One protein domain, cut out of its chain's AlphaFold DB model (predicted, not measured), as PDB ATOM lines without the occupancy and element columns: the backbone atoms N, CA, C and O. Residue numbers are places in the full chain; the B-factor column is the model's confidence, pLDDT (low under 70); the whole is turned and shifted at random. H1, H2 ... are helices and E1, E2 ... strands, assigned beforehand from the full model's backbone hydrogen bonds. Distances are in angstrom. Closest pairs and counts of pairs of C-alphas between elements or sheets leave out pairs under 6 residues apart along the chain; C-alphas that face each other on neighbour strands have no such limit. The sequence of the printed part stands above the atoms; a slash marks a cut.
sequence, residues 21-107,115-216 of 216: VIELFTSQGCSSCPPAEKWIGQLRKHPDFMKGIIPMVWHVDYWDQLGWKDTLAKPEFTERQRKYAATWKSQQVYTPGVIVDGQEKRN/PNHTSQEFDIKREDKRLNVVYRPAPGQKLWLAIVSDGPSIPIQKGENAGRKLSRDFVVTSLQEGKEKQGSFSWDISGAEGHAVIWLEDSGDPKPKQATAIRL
ATOM      1  N   VAL A  21      -8.262  15.528   3.167       96.56
ATOM      2  CA  VAL A  21      -8.365  15.192   1.747       96.56
ATOM      3  C   VAL A  21      -7.884  13.765   1.528       96.56
ATOM      4  O   VAL A  21      -6.774  13.403   1.927       96.56
ATOM      5  N   ILE A  22      -8.720  12.959   0.873       98.31
ATOM      6  CA  ILE A  22      -8.416  11.583   0.489       98.31
ATOM      7  C   ILE A  22      -8.387  11.505  -1.027       98.31
ATOM      8  O   ILE A  22      -9.389  11.753  -1.690       98.31
ATOM      9  N   GLU A  23      -7.246  11.104  -1.568       98.69
ATOM     10  CA  GLU A  23      -7.043  10.950  -3.001       98.69
ATOM     11  C   GLU A  23      -6.776   9.482  -3.315       98.69
ATOM     12  O   GLU A  23      -5.786   8.903  -2.858       98.69
ATOM     13  N   LEU A  24      -7.672   8.869  -4.089       98.81
ATOM     14  CA  LEU A  24      -7.482   7.538  -4.653       98.81
ATOM     15  C   LEU A  24      -7.061   7.666  -6.115       98.81
ATOM     16  O   LEU A  24      -7.823   8.166  -6.934       98.81
ATOM     17  N   PHE A  25      -5.890   7.142  -6.452       98.69
ATOM     18  CA  PHE A  25      -5.430   6.963  -7.824       98.69
ATOM     19  C   PHE A  25      -5.789   5.552  -8.297       98.69
ATOM     20  O   PHE A  25      -5.386   4.557  -7.681       98.69
ATOM     21  N   THR A  26      -6.572   5.471  -9.370       98.06
ATOM     22  CA  THR A  26      -7.175   4.239  -9.900       98.06
ATOM     23  C   THR A  26      -7.124   4.209 -11.429       98.06
ATOM     24  O   THR A  26      -6.735   5.182 -12.067       98.06
ATOM     25  N   SER A  27      -7.516   3.088 -12.027       96.62
ATOM     26  CA  SER A  27      -7.825   2.985 -13.451       96.62
ATOM     27  C   SER A  27      -8.847   1.875 -13.682       96.62
ATOM     28  O   SER A  27      -8.793   0.823 -13.042       96.62
ATOM     29  N   GLN A  28      -9.717   2.045 -14.672       94.94
ATOM     30  CA  GLN A  28     -10.588   0.983 -15.172       94.94
ATOM     31  C   GLN A  28      -9.801  -0.234 -15.678       94.94
ATOM     32  O   GLN A  28     -10.305  -1.356 -15.616       94.94
ATOM     33  N   GLY A  29      -8.568  -0.033 -16.156       93.25
ATOM     34  CA  GLY A  29      -7.676  -1.106 -16.596       93.25
ATOM     35  C   GLY A  29      -7.037  -1.906 -15.454       93.25
ATOM     36  O   GLY A  29      -6.539  -3.000 -15.692       93.25
ATOM     37  N   CYS A  30      -7.081  -1.404 -14.218       93.38
ATOM     38  CA  CYS A  30      -6.434  -2.002 -13.052       93.38
ATOM     39  C   CYS A  30      -7.357  -3.019 -12.349       93.38
ATOM     40  O   CYS A  30      -8.324  -2.643 -11.679       93.38
ATOM     41  N   SER A  31      -7.066  -4.321 -12.434       92.12
ATOM     42  CA  SER A  31      -7.886  -5.361 -11.775       92.12
ATOM     43  C   SER A  31      -7.861  -5.341 -10.247       92.12
ATOM     44  O   SER A  31      -8.796  -5.836  -9.612       92.12
ATOM     45  N   SER A  32      -6.810  -4.782  -9.646       93.31
ATOM     46  CA  SER A  32      -6.624  -4.703  -8.192       93.31
ATOM     47  C   SER A  32      -7.290  -3.478  -7.553       93.31
ATOM     48  O   SER A  32      -7.371  -3.394  -6.327       93.31
ATOM     49  N   CYS A  33      -7.794  -2.545  -8.364       95.94
ATOM     50  CA  CYS A  33      -8.399  -1.288  -7.934       95.94
ATOM     51  C   CYS A  33      -9.851  -1.361  -7.412       95.94
ATOM     52  O   CYS A  33     -10.151  -0.623  -6.467       95.94
ATOM     53  N   PRO A  34     -10.748  -2.249  -7.900       95.06
ATOM     54  CA  PRO A  34     -12.151  -2.271  -7.472       95.06
ATOM     55  C   PRO A  34     -12.377  -2.346  -5.946       95.06
ATOM     56  O   PRO A  34     -13.303  -1.701  -5.449       95.06
ATOM     57  N   PRO A  35     -11.556  -3.068  -5.149       96.12
ATOM     58  CA  PRO A  35     -11.653  -3.019  -3.692       96.12
ATOM     59  C   PRO A  35     -11.427  -1.625  -3.087       96.12
ATOM     60  O   PRO A  35     -12.124  -1.268  -2.139       96.12
ATOM     61  N   ALA A  36     -10.476  -0.847  -3.615       97.62
ATOM     62  CA  ALA A  36     -10.178   0.502  -3.132       97.62
ATOM     63  C   ALA A  36     -11.270   1.497  -3.545       97.62
ATOM     64  O   ALA A  36     -11.699   2.311  -2.731       97.62
ATOM     65  N   GLU A  37     -11.797   1.371  -4.765       96.62
ATOM     66  CA  GLU A  37     -12.928   2.188  -5.222       96.62
ATOM     67  C   GLU A  37     -14.203   1.911  -4.407       96.62
ATOM     68  O   GLU A  37     -14.937   2.826  -4.036       96.62
ATOM     69  N   LYS A  38     -14.455   0.642  -4.055       96.19
ATOM     70  CA  LYS A  38     -15.565   0.282  -3.162       96.19
ATOM     71  C   LYS A  38     -15.371   0.854  -1.759       96.19
ATOM     72  O   LYS A  38     -16.354   1.235  -1.130       96.19
ATOM     73  N   TRP A  39     -14.142   0.864  -1.246       97.25
ATOM     74  CA  TRP A  39     -13.830   1.430   0.066       97.25
ATOM     75  C   TRP A  39     -14.046   2.938   0.092       97.25
ATOM     76  O   TRP A  39     -14.801   3.411   0.938       97.25
ATOM     77  N   ILE A  40     -13.478   3.683  -0.861       97.81
ATOM     78  CA  ILE A  40     -13.639   5.139  -0.870       97.81
ATOM     79  C   ILE A  40     -15.114   5.519  -1.046       97.81
ATOM     80  O   ILE A  40     -15.584   6.407  -0.346       97.81
ATOM     81  N   GLY A  41     -15.889   4.778  -1.851       97.19
ATOM     82  CA  GLY A  41     -17.337   4.978  -2.003       97.19
ATOM     83  C   GLY A  41     -18.139   4.855  -0.697       97.19
ATOM     84  O   GLY A  41     -19.171   5.510  -0.529       97.19
ATOM     85  N   GLN A  42     -17.655   4.085   0.288       96.44
ATOM     86  CA  GLN A  42     -18.296   3.994   1.610       96.44
ATOM     87  C   GLN A  42     -18.201   5.301   2.401       96.44
ATOM     88  O   GLN A  42     -19.059   5.543   3.253       96.44
ATOM     89  N   LEU A  43     -17.240   6.177   2.079       96.75
ATOM     90  CA  LEU A  43     -17.087   7.480   2.728       96.75
ATOM     91  C   LEU A  43     -18.285   8.403   2.501       96.75
ATOM     92  O   LEU A  43     -18.476   9.329   3.281       96.75
ATOM     93  N   ARG A  44     -19.168   8.108   1.534       96.56
ATOM     94  CA  ARG A  44     -20.469   8.788   1.401       96.56
ATOM     95  C   ARG A  44     -21.305   8.744   2.684       96.56
ATOM     96  O   ARG A  44     -22.129   9.621   2.910       96.56
ATOM     97  N   LYS A  45     -21.134   7.690   3.488       96.69
ATOM     98  CA  LYS A  45     -21.856   7.472   4.751       96.69
ATOM     99  C   LYS A  45     -21.145   8.091   5.958       96.69
ATOM    100  O   LYS A  45     -21.671   8.004   7.063       96.69
ATOM    101  N   HIS A  46     -19.956   8.666   5.769       96.44
ATOM    102  CA  HIS A  46     -19.225   9.324   6.844       96.44
ATOM    103  C   HIS A  46     -19.984  10.590   7.289       96.44
ATOM    104  O   HIS A  46     -20.448  11.334   6.421       96.44
ATOM    105  N   PRO A  47     -20.111  10.874   8.599       94.81
ATOM    106  CA  PRO A  47     -20.842  12.051   9.090       94.81
ATOM    107  C   PRO A  47     -20.301  13.376   8.527       94.81
ATOM    108  O   PRO A  47     -21.074  14.279   8.211       94.81
ATOM    109  N   ASP A  48     -18.984  13.449   8.324       93.94
ATOM    110  CA  ASP A  48     -18.292  14.625   7.780       93.94
ATOM    111  C   ASP A  48     -18.078  14.582   6.256       93.94
ATOM    112  O   ASP A  48     -17.229  15.308   5.734       93.94
ATOM    113  N   PHE A  49     -18.799  13.730   5.522       95.56
ATOM    114  CA  PHE A  49     -18.679  13.634   4.062       95.56
ATOM    115  C   PHE A  49     -18.827  15.011   3.384       95.56
ATOM    116  O   PHE A  49     -19.825  15.704   3.585       95.56
ATOM    117  N   MET A  50     -17.820  15.402   2.593       93.88
ATOM    118  CA  MET A  50     -17.665  16.705   1.916       93.88
ATOM    119  C   MET A  50     -17.657  17.943   2.832       93.88
ATOM    120  O   MET A  50     -17.570  19.058   2.334       93.88
ATOM    121  N   LYS A  51     -17.710  17.770   4.157       90.50
ATOM    122  CA  LYS A  51     -17.600  18.858   5.143       90.50
ATOM    123  C   LYS A  51     -16.233  18.877   5.816       90.50
ATOM    124  O   LYS A  51     -15.609  19.921   5.910       90.50
ATOM    125  N   GLY A  52     -15.773  17.705   6.249       91.75
ATOM    126  CA  GLY A  52     -14.463  17.502   6.867       91.75
ATOM    127  C   GLY A  52     -13.706  16.291   6.317       91.75
ATOM    128  O   GLY A  52     -12.527  16.138   6.602       91.75
ATOM    129  N   ILE A  53     -14.350  15.445   5.507       95.75
ATOM    130  CA  ILE A  53     -13.743  14.317   4.789       95.75
ATOM    131  C   ILE A  53     -14.055  14.490   3.304       95.75
ATOM    132  O   ILE A  53     -15.210  14.353   2.890       95.75
ATOM    133  N   ILE A  54     -13.036  14.789   2.499       97.25
ATOM    134  CA  ILE A  54     -13.174  15.099   1.072       97.25
ATOM    135  C   ILE A  54     -12.525  13.978   0.247       97.25
ATOM    136  O   ILE A  54     -11.307  13.986   0.058       97.25
ATOM    137  N   PRO A  55     -13.305  12.992  -0.231       98.31
ATOM    138  CA  PRO A  55     -12.801  11.966  -1.132       98.31
ATOM    139  C   PRO A  55     -12.747  12.456  -2.584       98.31
ATOM    140  O   PRO A  55     -13.687  13.079  -3.076       98.31
ATOM    141  N   MET A  56     -11.667  12.111  -3.281       98.75
ATOM    142  CA  MET A  56     -11.450  12.372  -4.702       98.75
ATOM    143  C   MET A  56     -10.832  11.143  -5.378       98.75
ATOM    144  O   MET A  56      -9.856  10.576  -4.883       98.75
ATOM    145  N   VAL A  57     -11.391  10.736  -6.516       98.75
ATOM    146  CA  VAL A  57     -10.935   9.590  -7.310       98.75
ATOM    147  C   VAL A  57     -10.341  10.080  -8.627       98.75
ATOM    148  O   VAL A  57     -11.023  10.673  -9.462       98.75
ATOM    149  N   TRP A  58      -9.054   9.812  -8.805       98.69
ATOM    150  CA  TRP A  58      -8.220  10.263  -9.908       98.69
ATOM    151  C   TRP A  58      -7.891   9.080 -10.813       98.69
ATOM    152  O   TRP A  58      -7.210   8.138 -10.402       98.69
ATOM    153  N   HIS A  59      -8.365   9.123 -12.054       98.12
ATOM    154  CA  HIS A  59      -8.084   8.073 -13.027       98.12
ATOM    155  C   HIS A  59      -6.754   8.350 -13.744       98.12
ATOM    156  O   HIS A  59      -6.572   9.390 -14.376       98.12
ATOM    157  N   VAL A  60      -5.800   7.432 -13.628       98.19
ATOM    158  CA  VAL A  60      -4.461   7.561 -14.225       98.19
ATOM    159  C   VAL A  60      -4.394   6.879 -15.588       98.19
ATOM    160  O   VAL A  60      -5.052   5.866 -15.823       98.19
ATOM    161  N   ASP A  61      -3.575   7.425 -16.483       96.88
ATOM    162  CA  ASP A  61      -3.524   7.041 -17.901       96.88
ATOM    163  C   ASP A  61      -2.491   5.952 -18.237       96.88
ATOM    164  O   ASP A  61      -2.539   5.360 -19.313       96.88
ATOM    165  N   TYR A  62      -1.567   5.617 -17.330       95.56
ATOM    166  CA  TYR A  62      -0.500   4.648 -17.625       95.56
ATOM    167  C   TYR A  62      -0.980   3.195 -17.786       95.56
ATOM    168  O   TYR A  62      -0.197   2.338 -18.193       95.56
ATOM    169  N   TRP A  63      -2.258   2.910 -17.512       94.69
ATOM    170  CA  TRP A  63      -2.905   1.628 -17.827       94.69
ATOM    171  C   TRP A  63      -3.487   1.567 -19.245       94.69
ATOM    172  O   TRP A  63      -3.714   0.468 -19.752       94.69
ATOM    173  N   ASP A  64      -3.691   2.704 -19.919       91.38
ATOM    174  CA  ASP A  64      -4.410   2.774 -21.203       91.38
ATOM    175  C   ASP A  64      -3.719   1.993 -22.328       91.38
ATOM    176  O   ASP A  64      -4.342   1.588 -23.313       91.38
ATOM    177  N   GLN A  65      -2.417   1.756 -22.177       87.56
ATOM    178  CA  GLN A  65      -1.596   1.008 -23.127       87.56
ATOM    179  C   GLN A  65      -1.730  -0.519 -22.969       87.56
ATOM    180  O   GLN A  65      -1.211  -1.263 -23.798       87.56
ATOM    181  N   LEU A  66      -2.439  -1.002 -21.941       82.12
ATOM    182  CA  LEU A  66      -2.518  -2.420 -21.560       82.12
ATOM    183  C   LEU A  66      -3.813  -3.120 -22.023       82.12
ATOM    184  O   LEU A  66      -4.156  -4.198 -21.543       82.12
ATOM    185  N   GLY A  67      -4.530  -2.536 -22.992       79.75
ATOM    186  CA  GLY A  67      -5.627  -3.196 -23.719       79.75
ATOM    187  C   GLY A  67      -7.041  -2.681 -23.422       79.75
ATOM    188  O   GLY A  67      -7.977  -3.036 -24.144       79.75
ATOM    189  N   TRP A  68      -7.206  -1.808 -22.426       88.06
ATOM    190  CA  TRP A  68      -8.415  -1.011 -22.205       88.06
ATOM    191  C   TRP A  68      -8.020   0.436 -21.933       88.06
ATOM    192  O   TRP A  68      -7.195   0.681 -21.061       88.06
ATOM    193  N   LYS A  69      -8.623   1.373 -22.670       92.94
ATOM    194  CA  LYS A  69      -8.426   2.807 -22.460       92.94
ATOM    195  C   LYS A  69      -9.488   3.323 -21.498       92.94
ATOM    196  O   LYS A  69     -10.675   3.274 -21.821       92.94
ATOM    197  N   ASP A  70      -9.061   3.828 -20.351       93.75
ATOM    198  CA  ASP A  70      -9.943   4.423 -19.362       93.75
ATOM    199  C   ASP A  70     -10.407   5.806 -19.834       93.75
ATOM    200  O   ASP A  70      -9.621   6.735 -20.004       93.75
ATOM    201  N   THR A  71     -11.710   5.969 -20.061       93.12
ATOM    202  CA  THR A  71     -12.254   7.238 -20.571       93.12
ATOM    203  C   THR A  71     -12.290   8.351 -19.523       93.12
ATOM    204  O   THR A  71     -12.600   9.489 -19.868       93.12
ATOM    205  N   LEU A  72     -12.037   8.035 -18.250       95.25
ATOM    206  CA  LEU A  72     -11.937   9.003 -17.157       95.25
ATOM    207  C   LEU A  72     -10.485   9.411 -16.893       95.25
ATOM    208  O   LEU A  72     -10.253  10.398 -16.191       95.25
ATOM    209  N   ALA A  73      -9.520   8.668 -17.442       96.69
ATOM    210  CA  ALA A  73      -8.114   8.919 -17.208       96.69
ATOM    211  C   ALA A  73      -7.625  10.190 -17.898       96.69
ATOM    212  O   ALA A  73      -8.030  10.514 -19.019       96.69
ATOM    213  N   LYS A  74      -6.722  10.902 -17.219       97.44
ATOM    214  CA  LYS A  74      -6.055  12.079 -17.779       97.44
ATOM    215  C   LYS A  74      -4.564  12.116 -17.427       97.44
ATOM    216  O   LYS A  74      -4.214  11.800 -16.284       97.44
ATOM    217  N   PRO A  75      -3.684  12.562 -18.345       97.44
ATOM    218  CA  PRO A  75      -2.251  12.677 -18.070       97.44
ATOM    219  C   PRO A  75      -1.928  13.562 -16.860       97.44
ATOM    220  O   PRO A  75      -1.033  13.244 -16.079       97.44
ATOM    221  N   GLU A  76      -2.681  14.645 -16.642       97.62
ATOM    222  CA  GLU A  76      -2.493  15.527 -15.485       97.62
ATOM    223  C   GLU A  76      -2.774  14.836 -14.138       97.62
ATOM    224  O   GLU A  76      -2.223  15.243 -13.112       97.62
ATOM    225  N   PHE A  77      -3.578  13.768 -14.118       98.31
ATOM    226  CA  PHE A  77      -3.858  12.988 -12.908       98.31
ATOM    227  C   PHE A  77      -2.700  12.032 -12.599       98.31
ATOM    228  O   PHE A  77      -2.266  11.932 -11.450       98.31
ATOM    229  N   THR A  78      -2.117  11.412 -13.629       98.25
ATOM    230  CA  THR A  78      -0.843  10.686 -13.509       98.25
ATOM    231  C   THR A  78       0.275  11.605 -13.024       98.25
ATOM    232  O   THR A  78       1.030  11.247 -12.119       98.25
ATOM    233  N   GLU A  79       0.375  12.811 -13.587       97.50
ATOM    234  CA  GLU A  79       1.363  13.819 -13.192       97.50
ATOM    235  C   GLU A  79       1.207  14.204 -11.712       97.50
ATOM    236  O   GLU A  79       2.194  14.269 -10.978       97.50
ATOM    237  N   ARG A  80      -0.032  14.386 -11.234       97.75
ATOM    238  CA  ARG A  80      -0.320  14.623  -9.811       97.75
ATOM    239  C   ARG A  80       0.187  13.480  -8.926       97.75
ATOM    240  O   ARG A  80       0.856  13.744  -7.926       97.75
ATOM    241  N   GLN A  81      -0.044  12.222  -9.311       98.50
ATOM    242  CA  GLN A  81       0.479  11.064  -8.576       98.50
ATOM    243  C   GLN A  81       2.016  11.031  -8.554       98.50
ATOM    244  O   GLN A  81       2.630  10.730  -7.530       98.50
ATOM    245  N   ARG A  82       2.657  11.363  -9.681       97.81
ATOM    246  CA  ARG A  82       4.123  11.419  -9.790       97.81
ATOM    247  C   ARG A  82       4.723  12.520  -8.923       97.81
ATOM    248  O   ARG A  82       5.760  12.285  -8.309       97.81
ATOM    249  N   LYS A  83       4.066  13.679  -8.813       97.19
ATOM    250  CA  LYS A  83       4.480  14.741  -7.883       97.19
ATOM    251  C   LYS A  83       4.494  14.235  -6.445       97.19
ATOM    252  O   LYS A  83       5.479  14.450  -5.746       97.19
ATOM    253  N   TYR A  84       3.469  13.489  -6.029       98.00
ATOM    254  CA  TYR A  84       3.464  12.849  -4.714       98.00
ATOM    255  C   TYR A  84       4.637  11.883  -4.541       98.00
ATOM    256  O   TYR A  84       5.416  12.030  -3.599       98.00
ATOM    257  N   ALA A  85       4.831  10.959  -5.486       97.38
ATOM    258  CA  ALA A  85       5.952  10.020  -5.453       97.38
ATOM    259  C   ALA A  85       7.312  10.735  -5.331       97.38
ATOM    260  O   ALA A  85       8.144  10.324  -4.520       97.38
ATOM    261  N   ALA A  86       7.506  11.844  -6.051       96.38
ATOM    262  CA  ALA A  86       8.719  12.652  -5.983       96.38
ATOM    263  C   ALA A  86       8.961  13.240  -4.580       96.38
ATOM    264  O   ALA A  86      10.093  13.182  -4.096       96.38
ATOM    265  N   THR A  87       7.921  13.722  -3.881       95.56
ATOM    266  CA  THR A  87       8.061  14.210  -2.489       95.56
ATOM    267  C   THR A  87       8.514  13.118  -1.520       95.56
ATOM    268  O   THR A  87       9.268  13.383  -0.584       95.56
ATOM    269  N   TRP A  88       8.134  11.866  -1.780       94.88
ATOM    270  CA  TRP A  88       8.550  10.706  -0.990       94.88
ATOM    271  C   TRP A  88       9.841  10.057  -1.508       94.88
ATOM    272  O   TRP A  88      10.228   8.992  -1.028       94.88
ATOM    273  N   LYS A  89      10.510  10.677  -2.492       95.19
ATOM    274  CA  LYS A  89      11.702  10.152  -3.181       95.19
ATOM    275  C   LYS A  89      11.478   8.779  -3.837       95.19
ATOM    276  O   LYS A  89      12.432   8.037  -4.066       95.19
ATOM    277  N   SER A  90      10.229   8.448  -4.161       94.62
ATOM    278  CA  SER A  90       9.869   7.264  -4.938       94.62
ATOM    279  C   SER A  90       9.998   7.555  -6.431       94.62
ATOM    280  O   SER A  90       9.574   8.602  -6.915       94.62
ATOM    281  N   GLN A  91      10.553   6.600  -7.174       90.88
ATOM    282  CA  GLN A  91      10.640   6.647  -8.639       90.88
ATOM    283  C   GLN A  91       9.443   5.973  -9.324       90.88
ATOM    284  O   GLN A  91       9.361   5.952 -10.549       90.88
ATOM    285  N   GLN A  92       8.534   5.373  -8.549       92.69
ATOM    286  CA  GLN A  92       7.437   4.565  -9.069       92.69
ATOM    287  C   GLN A  92       6.096   5.039  -8.516       92.69
ATOM    288  O   GLN A  92       5.979   5.411  -7.345       92.69
ATOM    289  N   VAL A  93       5.089   4.973  -9.382       97.00
ATOM    290  CA  VAL A  93       3.672   5.124  -9.054       97.00
ATOM    291  C   VAL A  93       2.961   3.809  -9.352       97.00
ATOM    292  O   VAL A  93       3.406   3.040 -10.203       97.00
ATOM    293  N   TYR A  94       1.878   3.534  -8.636       97.00
ATOM    294  CA  TYR A  94       1.100   2.311  -8.797       97.00
ATOM    295  C   TYR A  94      -0.364   2.555  -8.437       97.00
ATOM    296  O   TYR A  94      -0.699   3.542  -7.776       97.00
ATOM    297  N   THR A  95      -1.234   1.631  -8.834       97.06
ATOM    298  CA  THR A  95      -2.642   1.624  -8.431       97.06
ATOM    299  C   THR A  95      -3.036   0.291  -7.778       97.06
ATOM    300  O   THR A  95      -2.482  -0.750  -8.140       97.06
ATOM    301  N   PRO A  96      -4.010   0.290  -6.849       98.06
ATOM    302  CA  PRO A  96      -4.626   1.478  -6.254       98.06
ATOM    303  C   PRO A  96      -3.631   2.239  -5.363       98.06
ATOM    304  O   PRO A  96      -2.950   1.634  -4.537       98.06
ATOM    305  N   GLY A  97      -3.558   3.560  -5.528       98.25
ATOM    306  CA  GLY A  97      -2.726   4.440  -4.705       98.25
ATOM    307  C   GLY A  97      -3.603   5.317  -3.822       98.25
ATOM    308  O   GLY A  97      -4.348   6.134  -4.350       98.25
ATOM    309  N   VAL A  98      -3.535   5.158  -2.498       98.62
ATOM    310  CA  VAL A  98      -4.323   5.965  -1.550       98.62
ATOM    311  C   VAL A  98      -3.424   6.961  -0.838       98.62
ATOM    312  O   VAL A  98      -2.402   6.587  -0.255       98.62
ATOM    313  N   ILE A  99      -3.835   8.224  -0.857       98.44
ATOM    314  CA  ILE A  99      -3.140   9.341  -0.229       98.44
ATOM    315  C   ILE A  99      -4.114  10.057   0.699       98.44
ATOM    316  O   ILE A  99      -5.240  10.351   0.310       98.44
ATOM    317  N   VAL A 100      -3.680  10.334   1.926       97.50
ATOM    318  CA  VAL A 100      -4.441  11.116   2.910       97.50
ATOM    319  C   VAL A 100      -3.576  12.282   3.360       97.50
ATOM    320  O   VAL A 100      -2.477  12.056   3.872       97.50
ATOM    321  N   ASP A 101      -4.042  13.511   3.139       95.25
ATOM    322  CA  ASP A 101      -3.313  14.754   3.446       95.25
ATOM    323  C   ASP A 101      -1.863  14.753   2.933       95.25
ATOM    324  O   ASP A 101      -0.908  15.092   3.641       95.25
ATOM    325  N   GLY A 102      -1.698  14.297   1.692       95.94
ATOM    326  CA  GLY A 102      -0.414  14.178   1.010       95.94
ATOM    327  C   GLY A 102       0.511  13.061   1.502       95.94
ATOM    328  O   GLY A 102       1.675  13.011   1.107       95.94
ATOM    329  N   GLN A 103       0.024  12.148   2.346       95.88
ATOM    330  CA  GLN A 103       0.778  10.981   2.807       95.88
ATOM    331  C   GLN A 103       0.230   9.684   2.215       95.88
ATOM    332  O   GLN A 103      -0.966   9.411   2.318       95.88
ATOM    333  N   GLU A 104       1.114   8.841   1.677       96.81
ATOM    334  CA  GLU A 104       0.758   7.495   1.221       96.81
ATOM    335  C   GLU A 104       0.190   6.648   2.372       96.81
ATOM    336  O   GLU A 104       0.777   6.561   3.455       96.81
ATOM    337  N   LYS A 105      -0.942   5.976   2.129       97.00
ATOM    338  CA  LYS A 105      -1.562   5.030   3.066       97.00
ATOM    339  C   LYS A 105      -1.716   3.655   2.419       97.00
ATOM    340  O   LYS A 105      -2.724   3.345   1.792       97.00
ATOM    341  N   ARG A 106      -0.728   2.782   2.635       94.12
ATOM    342  CA  ARG A 106      -0.756   1.391   2.140       94.12
ATOM    343  C   ARG A 106      -1.826   0.533   2.821       94.12
ATOM    344  O   ARG A 106      -2.466  -0.287   2.170       94.12
ATOM    345  N   ASN A 107      -2.072   0.778   4.109       94.50
ATOM    346  CA  ASN A 107      -3.097   0.091   4.905       94.50
ATOM    347  C   ASN A 107      -4.420   0.872   4.904       94.50
ATOM    348  O   ASN A 107      -5.001   1.138   5.952       94.50
ATOM    349  N   PRO A 115     -11.603  14.901  10.512       87.25
ATOM    350  CA  PRO A 115     -11.225  16.210   9.995       87.25
ATOM    351  C   PRO A 115      -9.859  16.658  10.542       87.25
ATOM    352  O   PRO A 115      -9.596  16.547  11.741       87.25
ATOM    353  N   ASN A 116      -8.985  17.143   9.664       79.06
ATOM    354  CA  ASN A 116      -7.616  17.557   9.972       79.06
ATOM    355  C   ASN A 116      -7.306  18.905   9.285       79.06
ATOM    356  O   ASN A 116      -8.032  19.296   8.375       79.06
ATOM    357  N   HIS A 117      -6.231  19.589   9.698       66.31
ATOM    358  CA  HIS A 117      -5.756  20.925   9.255       66.31
ATOM    359  C   HIS A 117      -6.341  22.164   9.946       66.31
ATOM    360  O   HIS A 117      -7.438  22.167  10.495       66.31
ATOM    361  N   THR A 118      -5.556  23.245   9.901       60.94
ATOM    362  CA  THR A 118      -5.890  24.573  10.428       60.94
ATOM    363  C   THR A 118      -6.765  25.338   9.436       60.94
ATOM    364  O   THR A 118      -6.447  25.417   8.250       60.94
ATOM    365  N   SER A 119      -7.847  25.944   9.923       58.25
ATOM    366  CA  SER A 119      -8.745  26.778   9.126       58.25
ATOM    367  C   SER A 119      -8.031  28.037   8.615       58.25
ATOM    368  O   SER A 119      -7.576  28.861   9.409       58.25
ATOM    369  N   GLN A 120      -7.969  28.226   7.302       62.38
ATOM    370  CA  GLN A 120      -7.774  29.542   6.689       62.38
ATOM    371  C   GLN A 120      -9.060  29.897   5.941       62.38
ATOM    372  O   GLN A 120      -9.730  29.032   5.401       62.38
ATOM    373  N   GLU A 121      -9.501  31.144   5.960       73.19
ATOM    374  CA  GLU A 121     -10.832  31.461   5.433       73.19
ATOM    375  C   GLU A 121     -10.813  31.561   3.903       73.19
ATOM    376  O   GLU A 121     -10.086  32.380   3.333       73.19
ATOM    377  N   PHE A 122     -11.633  30.741   3.242       84.44
ATOM    378  CA  PHE A 122     -12.093  31.017   1.886       84.44
ATOM    379  C   PHE A 122     -13.434  31.755   1.985       84.44
ATOM    380  O   PHE A 122     -14.379  31.223   2.566       84.44
ATOM    381  N   ASP A 123     -13.554  32.938   1.383       86.75
ATOM    382  CA  ASP A 123     -14.866  33.531   1.092       86.75
ATOM    383  C   ASP A 123     -15.279  33.063  -0.302       86.75
ATOM    384  O   ASP A 123     -14.638  33.407  -1.299       86.75
ATOM    385  N   ILE A 124     -16.305  32.213  -0.366       88.00
ATOM    386  CA  ILE A 124     -16.724  31.579  -1.610       88.00
ATOM    387  C   ILE A 124     -18.159  31.950  -1.937       88.00
ATOM    388  O   ILE A 124     -19.095  31.625  -1.214       88.00
ATOM    389  N   LYS A 125     -18.350  32.571  -3.095       88.25
ATOM    390  CA  LYS A 125     -19.659  32.991  -3.582       88.25
ATOM    391  C   LYS A 125     -19.972  32.278  -4.874       88.25
ATOM    392  O   LYS A 125     -19.255  32.413  -5.865       88.25
ATOM    393  N   ARG A 126     -21.068  31.530  -4.865       88.19
ATOM    394  CA  ARG A 126     -21.639  30.957  -6.076       88.19
ATOM    395  C   ARG A 126     -22.696  31.904  -6.626       88.19
ATOM    396  O   ARG A 126     -23.688  32.177  -5.959       88.19
ATOM    397  N   GLU A 127     -22.490  32.349  -7.854       87.50
ATOM    398  CA  GLU A 127     -23.410  33.208  -8.595       87.50
ATOM    399  C   GLU A 127     -23.724  32.518  -9.923       87.50
ATOM    400  O   GLU A 127     -22.902  32.494 -10.840       87.50
ATOM    401  N   ASP A 128     -24.897  31.888 -10.001       84.56
ATOM    402  CA  ASP A 128     -25.332  31.067 -11.133       84.56
ATOM    403  C   ASP A 128     -24.291  30.004 -11.543       84.56
ATOM    404  O   ASP A 128     -24.113  28.969 -10.889       84.56
ATOM    405  N   LYS A 129     -23.610  30.277 -12.658       90.06
ATOM    406  CA  LYS A 129     -22.616  29.441 -13.334       90.06
ATOM    407  C   LYS A 129     -21.186  29.824 -12.967       90.06
ATOM    408  O   LYS A 129     -20.250  29.338 -13.589       90.06
ATOM    409  N   ARG A 130     -20.996  30.702 -11.983       92.75
ATOM    410  CA  ARG A 130     -19.676  31.143 -11.538       92.75
ATOM    411  C   ARG A 130     -19.452  30.821 -10.076       92.75
ATOM    412  O   ARG A 130     -20.338  30.994  -9.241       92.75
ATOM    413  N   LEU A 131     -18.235  30.389  -9.780       92.69
ATOM    414  CA  LEU A 131     -17.737  30.231  -8.425       92.69
ATOM    415  C   LEU A 131     -16.624  31.248  -8.200       92.69
ATOM    416  O   LEU A 131     -15.552  31.134  -8.796       92.69
ATOM    417  N   ASN A 132     -16.900  32.250  -7.373       92.00
ATOM    418  CA  ASN A 132     -15.952  33.280  -6.981       92.00
ATOM    419  C   ASN A 132     -15.320  32.892  -5.645       92.00
ATOM    420  O   ASN A 132     -16.043  32.666  -4.682       92.00
ATOM    421  N   VAL A 133     -13.997  32.830  -5.573       90.62
ATOM    422  CA  VAL A 133     -13.251  32.494  -4.356       90.62
ATOM    423  C   VAL A 133     -12.310  33.636  -4.031       90.62
ATOM    424  O   VAL A 133     -11.481  34.011  -4.856       90.62
ATOM    425  N   VAL A 134     -12.424  34.168  -2.823       89.56
ATOM    426  CA  VAL A 134     -11.504  35.139  -2.241       89.56
ATOM    427  C   VAL A 134     -10.750  34.456  -1.108       89.56
ATOM    428  O   VAL A 134     -11.331  33.730  -0.302       89.56
ATOM    429  N   TYR A 135      -9.438  34.653  -1.077       86.81
ATOM    430  CA  TYR A 135      -8.533  33.972  -0.160       86.81
ATOM    431  C   TYR A 135      -7.238  34.775   0.007       86.81
ATOM    432  O   TYR A 135      -6.980  35.735  -0.722       86.81
ATOM    433  N   ARG A 136      -6.408  34.399   0.982       85.19
ATOM    434  CA  ARG A 136      -5.120  35.056   1.247       85.19
ATOM    435  C   ARG A 136      -3.975  34.052   1.066       85.19
ATOM    436  O   ARG A 136      -3.634  33.382   2.036       85.19
ATOM    437  N   PRO A 137      -3.393  33.910  -0.143       84.06
ATOM    438  CA  PRO A 137      -2.273  32.993  -0.345       84.06
ATOM    439  C   PRO A 137      -1.042  33.438   0.449       84.06
ATOM    440  O   PRO A 137      -0.689  34.620   0.447       84.06
ATOM    441  N   ALA A 138      -0.332  32.490   1.061       86.25
ATOM    442  CA  ALA A 138       1.057  32.720   1.441       86.25
ATOM    443  C   ALA A 138       1.961  32.728   0.185       86.25
ATOM    444  O   ALA A 138       1.599  32.137  -0.839       86.25
ATOM    445  N   PRO A 139       3.147  33.367   0.226       86.81
ATOM    446  CA  PRO A 139       4.067  33.380  -0.909       86.81
ATOM    447  C   PRO A 139       4.371  31.974  -1.442       86.81
ATOM    448  O   PRO A 139       4.747  31.082  -0.685       86.81
ATOM    449  N   GLY A 140       4.221  31.787  -2.756       87.44
ATOM    450  CA  GLY A 140       4.462  30.504  -3.422       87.44
ATOM    451  C   GLY A 140       3.316  29.493  -3.322       87.44
ATOM    452  O   GLY A 140       3.464  28.388  -3.844       87.44
ATOM    453  N   GLN A 141       2.185  29.844  -2.698       88.88
ATOM    454  CA  GLN A 141       1.001  28.988  -2.677       88.88
ATOM    455  C   GLN A 141       0.175  29.101  -3.953       88.88
ATOM    456  O   GLN A 141       0.002  30.176  -4.524       88.88
ATOM    457  N   LYS A 142      -0.379  27.965  -4.367       90.69
ATOM    458  CA  LYS A 142      -1.266  27.821  -5.516       90.69
ATOM    459  C   LYS A 142      -2.651  27.414  -5.049       90.69
ATOM    460  O   LYS A 142      -2.780  26.586  -4.150       90.69
ATOM    461  N   LEU A 143      -3.670  27.980  -5.687       92.62
ATOM    462  CA  LEU A 143      -5.061  27.593  -5.493       92.62
ATOM    463  C   LEU A 143      -5.465  26.611  -6.587       92.62
ATOM    464  O   LEU A 143      -5.205  26.853  -7.766       92.62
ATOM    465  N   TRP A 144      -6.135  25.537  -6.207       95.06
ATOM    466  CA  TRP A 144      -6.665  24.545  -7.130       95.06
ATOM    467  C   TRP A 144      -8.171  24.417  -6.978       95.06
ATOM    468  O   TRP A 144      -8.710  24.600  -5.888       95.06
ATOM    469  N   LEU A 145      -8.830  24.074  -8.081       96.19
ATOM    470  CA  LEU A 145     -10.226  23.676  -8.123       96.19
ATOM    471  C   LEU A 145     -10.353  22.362  -8.893       96.19
ATOM    472  O   LEU A 145      -9.898  22.258 -10.033       96.19
ATOM    473  N   ALA A 146     -11.025  21.384  -8.296       97.81
ATOM    474  CA  ALA A 146     -11.464  20.165  -8.960       97.81
ATOM    475  C   ALA A 146     -12.990  20.080  -8.981       97.81
ATOM    476  O   ALA A 146     -13.655  20.461  -8.019       97.81
ATOM    477  N   ILE A 147     -13.540  19.536 -10.066       97.75
ATOM    478  CA  ILE A 147     -14.943  19.109 -10.107       97.75
ATOM    479  C   ILE A 147     -14.987  17.623  -9.779       97.75
ATOM    480  O   ILE A 147     -14.347  16.818 -10.457       97.75
ATOM    481  N   VAL A 148     -15.737  17.280  -8.736       98.31
ATOM    482  CA  VAL A 148     -15.854  15.932  -8.182       98.31
ATOM    483  C   VAL A 148     -17.307  15.495  -8.251       98.31
ATOM    484  O   VAL A 148     -18.182  16.075  -7.608       98.31
ATOM    485  N   SER A 149     -17.573  14.451  -9.024       97.06
ATOM    486  CA  SER A 149     -18.930  13.975  -9.299       97.06
ATOM    487  C   SER A 149     -18.963  12.459  -9.384       97.06
ATOM    488  O   SER A 149     -17.919  11.816  -9.479       97.06
ATOM    489  N   ASP A 150     -20.156  11.875  -9.364       95.81
ATOM    490  CA  ASP A 150     -20.254  10.462  -9.697       95.81
ATOM    491  C   ASP A 150     -20.047  10.302 -11.207       95.81
ATOM    492  O   ASP A 150     -20.729  10.934 -12.012       95.81
ATOM    493  N   GLY A 151     -19.096   9.461 -11.597       88.25
ATOM    494  CA  GLY A 151     -18.776   9.205 -12.991       88.25
ATOM    495  C   GLY A 151     -19.922   8.520 -13.749       88.25
ATOM    496  O   GLY A 151     -20.843   7.935 -13.152       88.25
ATOM    497  N   PRO A 152     -19.869   8.545 -15.091       87.94
ATOM    498  CA  PRO A 152     -20.799   7.805 -15.926       87.94
ATOM    499  C   PRO A 152     -20.596   6.293 -15.773       87.94
ATOM    500  O   PRO A 152     -19.501   5.801 -15.502       87.94
ATOM    501  N   SER A 153     -21.666   5.532 -15.991       86.94
ATOM    502  CA  SER A 153     -21.558   4.079 -16.126       86.94
ATOM    503  C   SER A 153     -20.908   3.748 -17.467       86.94
ATOM    504  O   SER A 153     -21.536   3.916 -18.511       86.94
ATOM    505  N   ILE A 154     -19.676   3.245 -17.441       86.50
ATOM    506  CA  ILE A 154     -18.908   2.906 -18.642       86.50
ATOM    507  C   ILE A 154     -18.849   1.379 -18.789       86.50
ATOM    508  O   ILE A 154     -18.328   0.703 -17.899       86.50
ATOM    509  N   PRO A 155     -19.387   0.800 -19.879       86.44
ATOM    510  CA  PRO A 155     -19.228  -0.621 -20.160       86.44
ATOM    511  C   PRO A 155     -17.765  -0.936 -20.484       86.44
ATOM    512  O   PRO A 155     -17.267  -0.548 -21.539       86.44
ATOM    513  N   ILE A 156     -17.085  -1.668 -19.602       86.44
ATOM    514  CA  ILE A 156     -15.707  -2.117 -19.834       86.44
ATOM    515  C   ILE A 156     -15.744  -3.357 -20.722       86.44
ATOM    516  O   ILE A 156     -16.234  -4.410 -20.311       86.44
ATOM    517  N   GLN A 157     -15.255  -3.237 -21.954       86.31
ATOM    518  CA  GLN A 157     -15.383  -4.296 -22.966       86.31
ATOM    519  C   GLN A 157     -14.141  -5.187 -23.082       86.31
ATOM    520  O   GLN A 157     -14.224  -6.271 -23.655       86.31
ATOM    521  N   LYS A 158     -12.984  -4.734 -22.583       85.38
ATOM    522  CA  LYS A 158     -11.692  -5.431 -22.698       85.38
ATOM    523  C   LYS A 158     -10.860  -5.261 -21.427       85.38
ATOM    524  O   LYS A 158     -11.225  -4.494 -20.541       85.38
ATOM    525  N   GLY A 159      -9.736  -5.970 -21.367       84.81
ATOM    526  CA  GLY A 159      -8.822  -5.944 -20.228       84.81
ATOM    527  C   GLY A 159      -9.330  -6.758 -19.040       84.81
ATOM    528  O   GLY A 159     -10.350  -7.444 -19.107       84.81
ATOM    529  N   GLU A 160      -8.602  -6.678 -17.934       84.81
ATOM    530  CA  GLU A 160      -8.810  -7.534 -16.762       84.81
ATOM    531  C   GLU A 160     -10.158  -7.292 -16.053       84.81
ATOM    532  O   GLU A 160     -10.656  -8.156 -15.329       84.81
ATOM    533  N   ASN A 161     -10.773  -6.128 -16.287       88.00
ATOM    534  CA  ASN A 161     -12.081  -5.751 -15.751       88.00
ATOM    535  C   ASN A 161     -13.232  -5.875 -16.769       88.00
ATOM    536  O   ASN A 161     -14.330  -5.384 -16.500       88.00
ATOM    537  N   ALA A 162     -13.025  -6.535 -17.917       87.06
ATOM    538  CA  ALA A 162     -14.074  -6.725 -18.922       87.06
ATOM    539  C   ALA A 162     -15.365  -7.320 -18.323       87.06
ATOM    540  O   ALA A 162     -15.338  -8.273 -17.542       87.06
ATOM    541  N   GLY A 163     -16.510  -6.732 -18.680       87.38
ATOM    542  CA  GLY A 163     -17.840  -7.139 -18.219       87.38
ATOM    543  C   GLY A 163     -18.187  -6.741 -16.779       87.38
ATOM    544  O   GLY A 163     -19.320  -6.961 -16.345       87.38
ATOM    545  N   ARG A 164     -17.259  -6.139 -16.025       86.25
ATOM    546  CA  ARG A 164     -17.520  -5.685 -14.654       86.25
ATOM    547  C   ARG A 164     -18.196  -4.318 -14.641       86.25
ATOM    548  O   ARG A 164     -17.961  -3.472 -15.499       86.25
ATOM    549  N   LYS A 165     -19.008  -4.088 -13.608       83.56
ATOM    550  CA  LYS A 165     -19.498  -2.759 -13.233       83.56
ATOM    551  C   LYS A 165     -18.589  -2.225 -12.134       83.56
ATOM    552  O   LYS A 165     -18.627  -2.746 -11.020       83.56
ATOM    553  N   LEU A 166     -17.747  -1.255 -12.469       87.00
ATOM    554  CA  LEU A 166     -16.852  -0.620 -11.501       87.00
ATOM    555  C   LEU A 166     -17.563   0.495 -10.739       87.00
ATOM    556  O   LEU A 166     -18.648   0.937 -11.136       87.00
ATOM    557  N   SER A 167     -16.966   0.909  -9.621       89.31
ATOM    558  CA  SER A 167     -17.477   2.075  -8.915       89.31
ATOM    559  C   SER A 167     -17.228   3.328  -9.750       89.31
ATOM    560  O   SER A 167     -16.373   3.370 -10.630       89.31
ATOM    561  N   ARG A 168     -18.018   4.352  -9.467       91.81
ATOM    562  CA  ARG A 168     -17.962   5.654 -10.127       91.81
ATOM    563  C   ARG A 168     -18.100   6.777  -9.111       91.81
ATOM    564  O   ARG A 168     -18.519   7.863  -9.469       91.81
ATOM    565  N   ASP A 169     -17.827   6.501  -7.842       97.06
ATOM    566  CA  ASP A 169     -17.961   7.485  -6.774       97.06
ATOM    567  C   ASP A 169     -16.821   8.510  -6.832       97.06
ATOM    568  O   ASP A 169     -15.656   8.139  -6.948       97.06
ATOM    569  N   PHE A 170     -17.161   9.793  -6.688       98.12
ATOM    570  CA  PHE A 170     -16.204  10.889  -6.451       98.12
ATOM    571  C   PHE A 170     -15.116  11.054  -7.520       98.12
ATOM    572  O   PHE A 170     -13.993  11.458  -7.222       98.12
ATOM    573  N   VAL A 171     -15.446  10.759  -8.773       98.31
ATOM    574  CA  VAL A 171     -14.546  10.925  -9.913       98.31
ATOM    575  C   VAL A 171     -14.221  12.402 -10.101       98.31
ATOM    576  O   VAL A 171     -15.118  13.242 -10.232       98.31
ATOM    577  N   VAL A 172     -12.927  12.711 -10.166       98.44
ATOM    578  CA  VAL A 172     -12.442  14.027 -10.577       98.44
ATOM    579  C   VAL A 172     -12.589  14.153 -12.090       98.44
ATOM    580  O   VAL A 172     -11.917  13.469 -12.857       98.44
ATOM    581  N   THR A 173     -13.473  15.039 -12.540       96.00
ATOM    582  CA  THR A 173     -13.774  15.233 -13.970       96.00
ATOM    583  C   THR A 173     -13.034  16.424 -14.570       96.00
ATOM    584  O   THR A 173     -12.821  16.487 -15.784       96.00
ATOM    585  N   SER A 174     -12.588  17.360 -13.735       95.31
ATOM    586  CA  SER A 174     -11.846  18.556 -14.137       95.31
ATOM    587  C   SER A 174     -10.899  18.995 -13.024       95.31
ATOM    588  O   SER A 174     -11.225  18.825 -11.853       95.31
ATOM    589  N   LEU A 175      -9.754  19.564 -13.403       96.62
ATOM    590  CA  LEU A 175      -8.753  20.148 -12.514       96.62
ATOM    591  C   LEU A 175      -8.281  21.478 -13.110       96.62
ATOM    592  O   LEU A 175      -7.893  21.530 -14.276       96.62
ATOM    593  N   GLN A 176      -8.309  22.545 -12.317       94.62
ATOM    594  CA  GLN A 176      -7.931  23.893 -12.737       94.62
ATOM    595  C   GLN A 176      -7.046  24.558 -11.681       94.62
ATOM    596  O   GLN A 176      -7.372  24.552 -10.497       94.62
ATOM    597  N   GLU A 177      -5.943  25.167 -12.118       92.94
ATOM    598  CA  GLU A 177      -5.109  26.036 -11.280       92.94
ATOM    599  C   GLU A 177      -5.660  27.469 -11.324       92.94
ATOM    600  O   GLU A 177      -5.906  28.026 -12.400       92.94
ATOM    601  N   GLY A 178      -5.818  28.094 -10.163       87.62
ATOM    602  CA  GLY A 178      -6.036  29.527 -10.050       87.62
ATOM    603  C   GLY A 178      -4.752  30.287 -10.394       87.62
ATOM    604  O   GLY A 178      -3.799  30.289  -9.622       87.62
ATOM    605  N   LYS A 179      -4.731  30.987 -11.535       77.50
ATOM    606  CA  LYS A 179      -3.669  31.947 -11.915       77.50
ATOM    607  C   LYS A 179      -3.885  33.353 -11.326       77.50
ATOM    608  O   LYS A 179      -4.726  34.103 -11.819       77.50
ATOM    609  N   GLU A 180      -3.139  33.679 -10.274       66.25
ATOM    610  CA  GLU A 180      -3.399  34.772  -9.320       66.25
ATOM    611  C   GLU A 180      -3.802  36.122  -9.932       66.25
ATOM    612  O   GLU A 180      -3.105  36.684 -10.777       66.25
ATOM    613  N   LYS A 181      -4.915  36.679  -9.433       63.56
ATOM    614  CA  LYS A 181      -5.229  38.110  -9.505       63.56
ATOM    615  C   LYS A 181      -5.693  38.597  -8.130       63.56
ATOM    616  O   LYS A 181      -6.858  38.447  -7.773       63.56
ATOM    617  N   GLN A 182      -4.776  39.192  -7.364       64.88
ATOM    618  CA  GLN A 182      -5.084  39.920  -6.118       64.88
ATOM    619  C   GLN A 182      -5.899  39.102  -5.087       64.88
ATOM    620  O   GLN A 182      -6.858  39.615  -4.517       64.88
ATOM    621  N   GLY A 183      -5.561  37.823  -4.861       76.56
ATOM    622  CA  GLY A 183      -6.248  36.990  -3.855       76.56
ATOM    623  C   GLY A 183      -7.706  36.642  -4.186       76.56
ATOM    624  O   GLY A 183      -8.473  36.281  -3.297       76.56
ATOM    625  N   SER A 184      -8.111  36.750  -5.456       86.12
ATOM    626  CA  SER A 184      -9.454  36.377  -5.901       86.12
ATOM    627  C   SER A 184      -9.437  35.598  -7.211       86.12
ATOM    628  O   SER A 184      -8.589  35.813  -8.080       86.12
ATOM    629  N   PHE A 185     -10.404  34.698  -7.352       89.44
ATOM    630  CA  PHE A 185     -10.597  33.851  -8.516       89.44
ATOM    631  C   PHE A 185     -12.050  33.692  -8.864       89.44
ATOM    632  O   PHE A 185     -12.915  33.739  -7.999       89.44
ATOM    633  N   SER A 186     -12.304  33.456 -10.143       91.38
ATOM    634  CA  SER A 186     -13.635  33.145 -10.616       91.38
ATOM    635  C   SER A 186     -13.557  32.072 -11.686       91.38
ATOM    636  O   SER A 186     -12.910  32.273 -12.717       91.38
ATOM    637  N   TRP A 187     -14.212  30.946 -11.430       93.44
ATOM    638  CA  TRP A 187     -14.308  29.828 -12.362       93.44
ATOM    639  C   TRP A 187     -15.706  29.734 -12.949       93.44
ATOM    640  O   TRP A 187     -16.695  29.920 -12.241       93.44
ATOM    641  N   ASP A 188     -15.773  29.410 -14.238       94.19
ATOM    642  CA  ASP A 188     -17.006  28.961 -14.871       94.19
ATOM    643  C   ASP A 188     -17.246  27.492 -14.496       94.19
ATOM    644  O   ASP A 188     -16.419  26.618 -14.763       94.19
ATOM    645  N   ILE A 189     -18.372  27.245 -13.838       93.75
ATOM    646  CA  ILE A 189     -18.855  25.932 -13.402       93.75
ATOM    647  C   ILE A 189     -20.109  25.519 -14.193       93.75
ATOM    648  O   ILE A 189     -20.891  24.681 -13.748       93.75
ATOM    649  N   SER A 190     -20.334  26.116 -15.368       93.38
ATOM    650  CA  SER A 190     -21.429  25.761 -16.271       93.38
ATOM    651  C   SER A 190     -21.446  24.269 -16.585       93.38
ATOM    652  O   SER A 190     -20.494  23.728 -17.140       93.38
ATOM    653  N   GLY A 191     -22.565  23.611 -16.274       91.38
ATOM    654  CA  GLY A 191     -22.755  22.184 -16.548       91.38
ATOM    655  C   GLY A 191     -21.954  21.251 -15.637       91.38
ATOM    656  O   GLY A 191     -21.963  20.046 -15.866       91.38
ATOM    657  N   ALA A 192     -21.269  21.781 -14.619       93.50
ATOM    658  CA  ALA A 192     -20.652  20.964 -13.590       93.50
ATOM    659  C   ALA A 192     -21.709  20.461 -12.597       93.50
ATOM    660  O   ALA A 192     -22.612  21.197 -12.201       93.50
ATOM    661  N   GLU A 193     -21.558  19.212 -12.169       93.25
ATOM    662  CA  GLU A 193     -22.400  18.564 -11.165       93.25
ATOM    663  C   GLU A 193     -21.535  18.064 -10.001       93.25
ATOM    664  O   GLU A 193     -20.311  17.958 -10.112       93.25
ATOM    665  N   GLY A 194     -22.166  17.721  -8.878       95.56
ATOM    666  CA  GLY A 194     -21.475  17.153  -7.724       95.56
ATOM    667  C   GLY A 194     -20.918  18.229  -6.799       95.56
ATOM    668  O   GLY A 194     -21.690  18.920  -6.138       95.56
ATOM    669  N   HIS A 195     -19.595  18.325  -6.685       96.56
ATOM    670  CA  HIS A 195     -18.918  19.268  -5.796       96.56
ATOM    671  C   HIS A 195     -17.741  19.953  -6.499       96.56
ATOM    672  O   HIS A 195     -16.977  19.309  -7.214       96.56
ATOM    673  N   ALA A 196     -17.563  21.247  -6.246       95.81
ATOM    674  CA  ALA A 196     -16.304  21.941  -6.469       95.81
ATOM    675  C   ALA A 196     -15.447  21.783  -5.212       95.81
ATOM    676  O   ALA A 196     -15.820  22.276  -4.149       95.81
ATOM    677  N   VAL A 197     -14.313  21.098  -5.331       96.06
ATOM    678  CA  VAL A 197     -13.312  20.984  -4.266       96.06
ATOM    679  C   VAL A 197     -12.225  22.012  -4.527       96.06
ATOM    680  O   VAL A 197     -11.663  22.048  -5.618       96.06
ATOM    681  N   ILE A 198     -11.939  22.848  -3.536       94.31
ATOM    682  CA  ILE A 198     -10.970  23.942  -3.614       94.31
ATOM    683  C   ILE A 198      -9.916  23.729  -2.539       94.31
ATOM    684  O   ILE A 198     -10.268  23.452  -1.395       94.31
ATOM    685  N   TRP A 199      -8.634  23.862  -2.877       93.56
ATOM    686  CA  TRP A 199      -7.555  23.690  -1.903       93.56
ATOM    687  C   TRP A 199      -6.303  24.498  -2.244       93.56
ATOM    688  O   TRP A 199      -6.115  24.939  -3.379       93.56
ATOM    689  N   LEU A 200      -5.450  24.683  -1.236       91.75
ATOM    690  CA  LEU A 200      -4.138  25.317  -1.365       91.75
ATOM    691  C   LEU A 200      -3.013  24.285  -1.336       91.75
ATOM    692  O   LEU A 200      -3.040  23.354  -0.532       91.75
ATOM    693  N   GLU A 201      -1.998  24.509  -2.163       92.12
ATOM    694  CA  GLU A 201      -0.746  23.746  -2.204       92.12
ATOM    695  C   GLU A 201       0.448  24.698  -2.199       92.12
ATOM    696  O   GLU A 201       0.389  25.772  -2.802       92.12
ATOM    697  N   ASP A 202       1.549  24.298  -1.566       91.12
ATOM    698  CA  ASP A 202       2.819  25.005  -1.727       91.12
ATOM    699  C   ASP A 202       3.427  24.626  -3.093       91.12
ATOM    700  O   ASP A 202       3.294  23.497  -3.569       91.12
ATOM    701  N   SER A 203       4.099  25.556  -3.774       87.94
ATOM    702  CA  SER A 203       4.666  25.273  -5.096       87.94
ATOM    703  C   SER A 203       5.644  24.090  -5.063       87.94
ATOM    704  O   SER A 203       6.703  24.162  -4.447       87.94
ATOM    705  N   GLY A 204       5.315  23.028  -5.803       87.75
ATOM    706  CA  GLY A 204       6.127  21.809  -5.895       87.75
ATOM    707  C   GLY A 204       5.783  20.737  -4.857       87.75
ATOM    708  O   GLY A 204       6.283  19.622  -4.982       87.75
ATOM    709  N   ASP A 205       4.903  21.032  -3.898       93.56
ATOM    710  CA  ASP A 205       4.368  20.073  -2.933       93.56
ATOM    711  C   ASP A 205       2.855  19.895  -3.168       93.56
ATOM    712  O   ASP A 205       2.077  20.792  -2.846       93.56
ATOM    713  N   PRO A 206       2.407  18.757  -3.730       95.56
ATOM    714  CA  PRO A 206       0.991  18.505  -3.992       95.56
ATOM    715  C   PRO A 206       0.155  18.275  -2.721       95.56
ATOM    716  O   PRO A 206      -1.046  18.041  -2.827       95.56
ATOM    717  N   LYS A 207       0.756  18.300  -1.522       94.50
ATOM    718  CA  LYS A 207       0.031  18.157  -0.261       94.50
ATOM    719  C   LYS A 207      -0.980  19.300  -0.069       94.50
ATOM    720  O   LYS A 207      -0.568  20.457   0.059       94.50
ATOM    721  N   PRO A 208      -2.281  18.992   0.096       92.88
ATOM    722  CA  PRO A 208      -3.270  19.988   0.471       92.88
ATOM    723  C   PRO A 208      -2.930  20.574   1.843       92.88
ATOM    724  O   PRO A 208      -2.778  19.852   2.832       92.88
ATOM    725  N   LYS A 209      -2.787  21.896   1.896       88.75
ATOM    726  CA  LYS A 209      -2.578  22.671   3.131       88.75
ATOM    727  C   LYS A 209      -3.895  23.000   3.816       88.75
ATOM    728  O   LYS A 209      -3.943  23.203   5.023       88.75
ATOM    729  N   GLN A 210      -4.930  23.099   3.000       86.75
ATOM    730  CA  GLN A 210      -6.290  23.407   3.374       86.75
ATOM    731  C   GLN A 210      -7.177  23.031   2.197       86.75
ATOM    732  O   GLN A 210      -6.793  23.310   1.064       86.75
ATOM    733  N   ALA A 211      -8.357  22.476   2.454       91.56
ATOM    734  CA  ALA A 211      -9.360  22.238   1.432       91.56
ATOM    735  C   ALA A 211     -10.765  22.594   1.929       91.56
ATOM    736  O   ALA A 211     -11.030  22.602   3.127       91.56
ATOM    737  N   THR A 212     -11.664  22.872   0.995       91.56
ATOM    738  CA  THR A 212     -13.109  22.955   1.215       91.56
ATOM    739  C   THR A 212     -13.832  22.380   0.002       91.56
ATOM    740  O   THR A 212     -13.252  22.259  -1.080       91.56
ATOM    741  N   ALA A 213     -15.095  22.003   0.172       92.94
ATOM    742  CA  ALA A 213     -15.932  21.511  -0.908       92.94
ATOM    743  C   ALA A 213     -17.287  22.219  -0.898       92.94
ATOM    744  O   ALA A 213     -17.913  22.393   0.146       92.94
ATOM    745  N   ILE A 214     -17.764  22.599  -2.081       91.44
ATOM    746  CA  ILE A 214     -19.073  23.226  -2.265       91.44
ATOM    747  C   ILE A 214     -19.895  22.389  -3.219       91.44
ATOM    748  O   ILE A 214     -19.438  22.033  -4.302       91.44
ATOM    749  N   ARG A 215     -21.137  22.108  -2.829       92.69
ATOM    750  CA  ARG A 215     -22.093  21.413  -3.686       92.69
ATOM    751  C   ARG A 215     -22.494  22.278  -4.888       92.69
ATOM    752  O   ARG A 215     -22.869  23.443  -4.727       92.69
ATOM    753  N   LEU A 216     -22.439  21.676  -6.073       90.69
ATOM    754  CA  LEU A 216     -22.853  22.250  -7.353       90.69
ATOM    755  C   LEU A 216     -24.283  21.833  -7.714       90.69
ATOM    756  O   LEU A 216     -24.704  20.722  -7.328       90.69
TER     757      LEU A 216
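What this domain is: This is residues 21 to 107 and 115 to 216 of the 216 residues of the protein "DUF1223 domain-containing protein" of Bdellovibrionales bacterium (UniProt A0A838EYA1). Three sheets are stacked in turn, with the strongly twisted sheet E7, E6, E9, E10 in the middle, the small sheet E4, E5, E8 over one part of it and the sheet E2, E1, E3 crossing it at the other end. H1 and H2 cover opposite faces of the sheet E2, E1, E3, and H2 also packs on the edge strand E10. The printed part has 189 residues, with two named helices and ten named strands in the order E1 H1 E2 H2 E3 E4 E5 E6 E7 E8 E9 E10. The sheet E2, E1, E3 is mixed and the other two are antiparallel; the class is mixed, helices and strands, with under half of the residues in named elements. The whole is compact and rounded, with a radius of gyration of the C-alphas of 16.5 A and spans of 48 by 40 by 31 A.

Where its parts are: E1, residues 21 to 26, begins at C-alpha 21 (-8.365, 15.192, 1.747). H1 is residues 34 to 45, 18.4 A; E2 is 53 to 59, 19.7 A; H2 is 75 to 87, 18.7 A; E3 is 97 to 100. E4 is 123 to 127, E5 130 to 134, E6 141 to 149, 25.8 A, E7 171 to 178, 20.5 A, and E8 184 to 188. E9 is 195 to 202, 22.8 A, and E10 is 205 to 215, 26.5 A, ending at C-alpha 215 (-22.093, 21.413, -3.686); E10 bends by 66 degrees at residue 209.

How they stand to each other: E1 and E2 are parallel, with N 24 and O 56 2.9 A apart; E1, H1 and E2 form a strand-helix-strand unit, two parallel neighbour strands with a helix between, with a right-handed crossover. E1 and E3 are antiparallel, with N 23 and O 99 at 2.8 A. H1 runs along the strands at a height over the sheet of 9.4 A; its closest C-alpha pair with E2 is Ile 40 and Pro 55, 6.9 A. H2 is on the opposite face, at a height of 10.5 A. H2 and E10 touch, the closest C-alphas being Tyr 84 and Pro 206, 6.2 A. E2 and E7 touch at the C-alphas of Val 57 and Val 171, 4.6 A. In the hairpin E9 and E10, N 198 and O 212 are 2.8 A apart. In H2 every O i to N i+4 pair is within hydrogen-bond range, in H1 5 of 8.

The domain as a whole: The C-alphas of Gly 163 and Gln 182 are the two farthest apart, 50.2 A. Residues 108 to 114 are not printed, and C-alphas 107 and 115 are 18.8 A apart across the cut. The links E2 to H2 and E6 to E7 are long. The pLDDT is under 70 at residues 117 to 120 and 180 to 182.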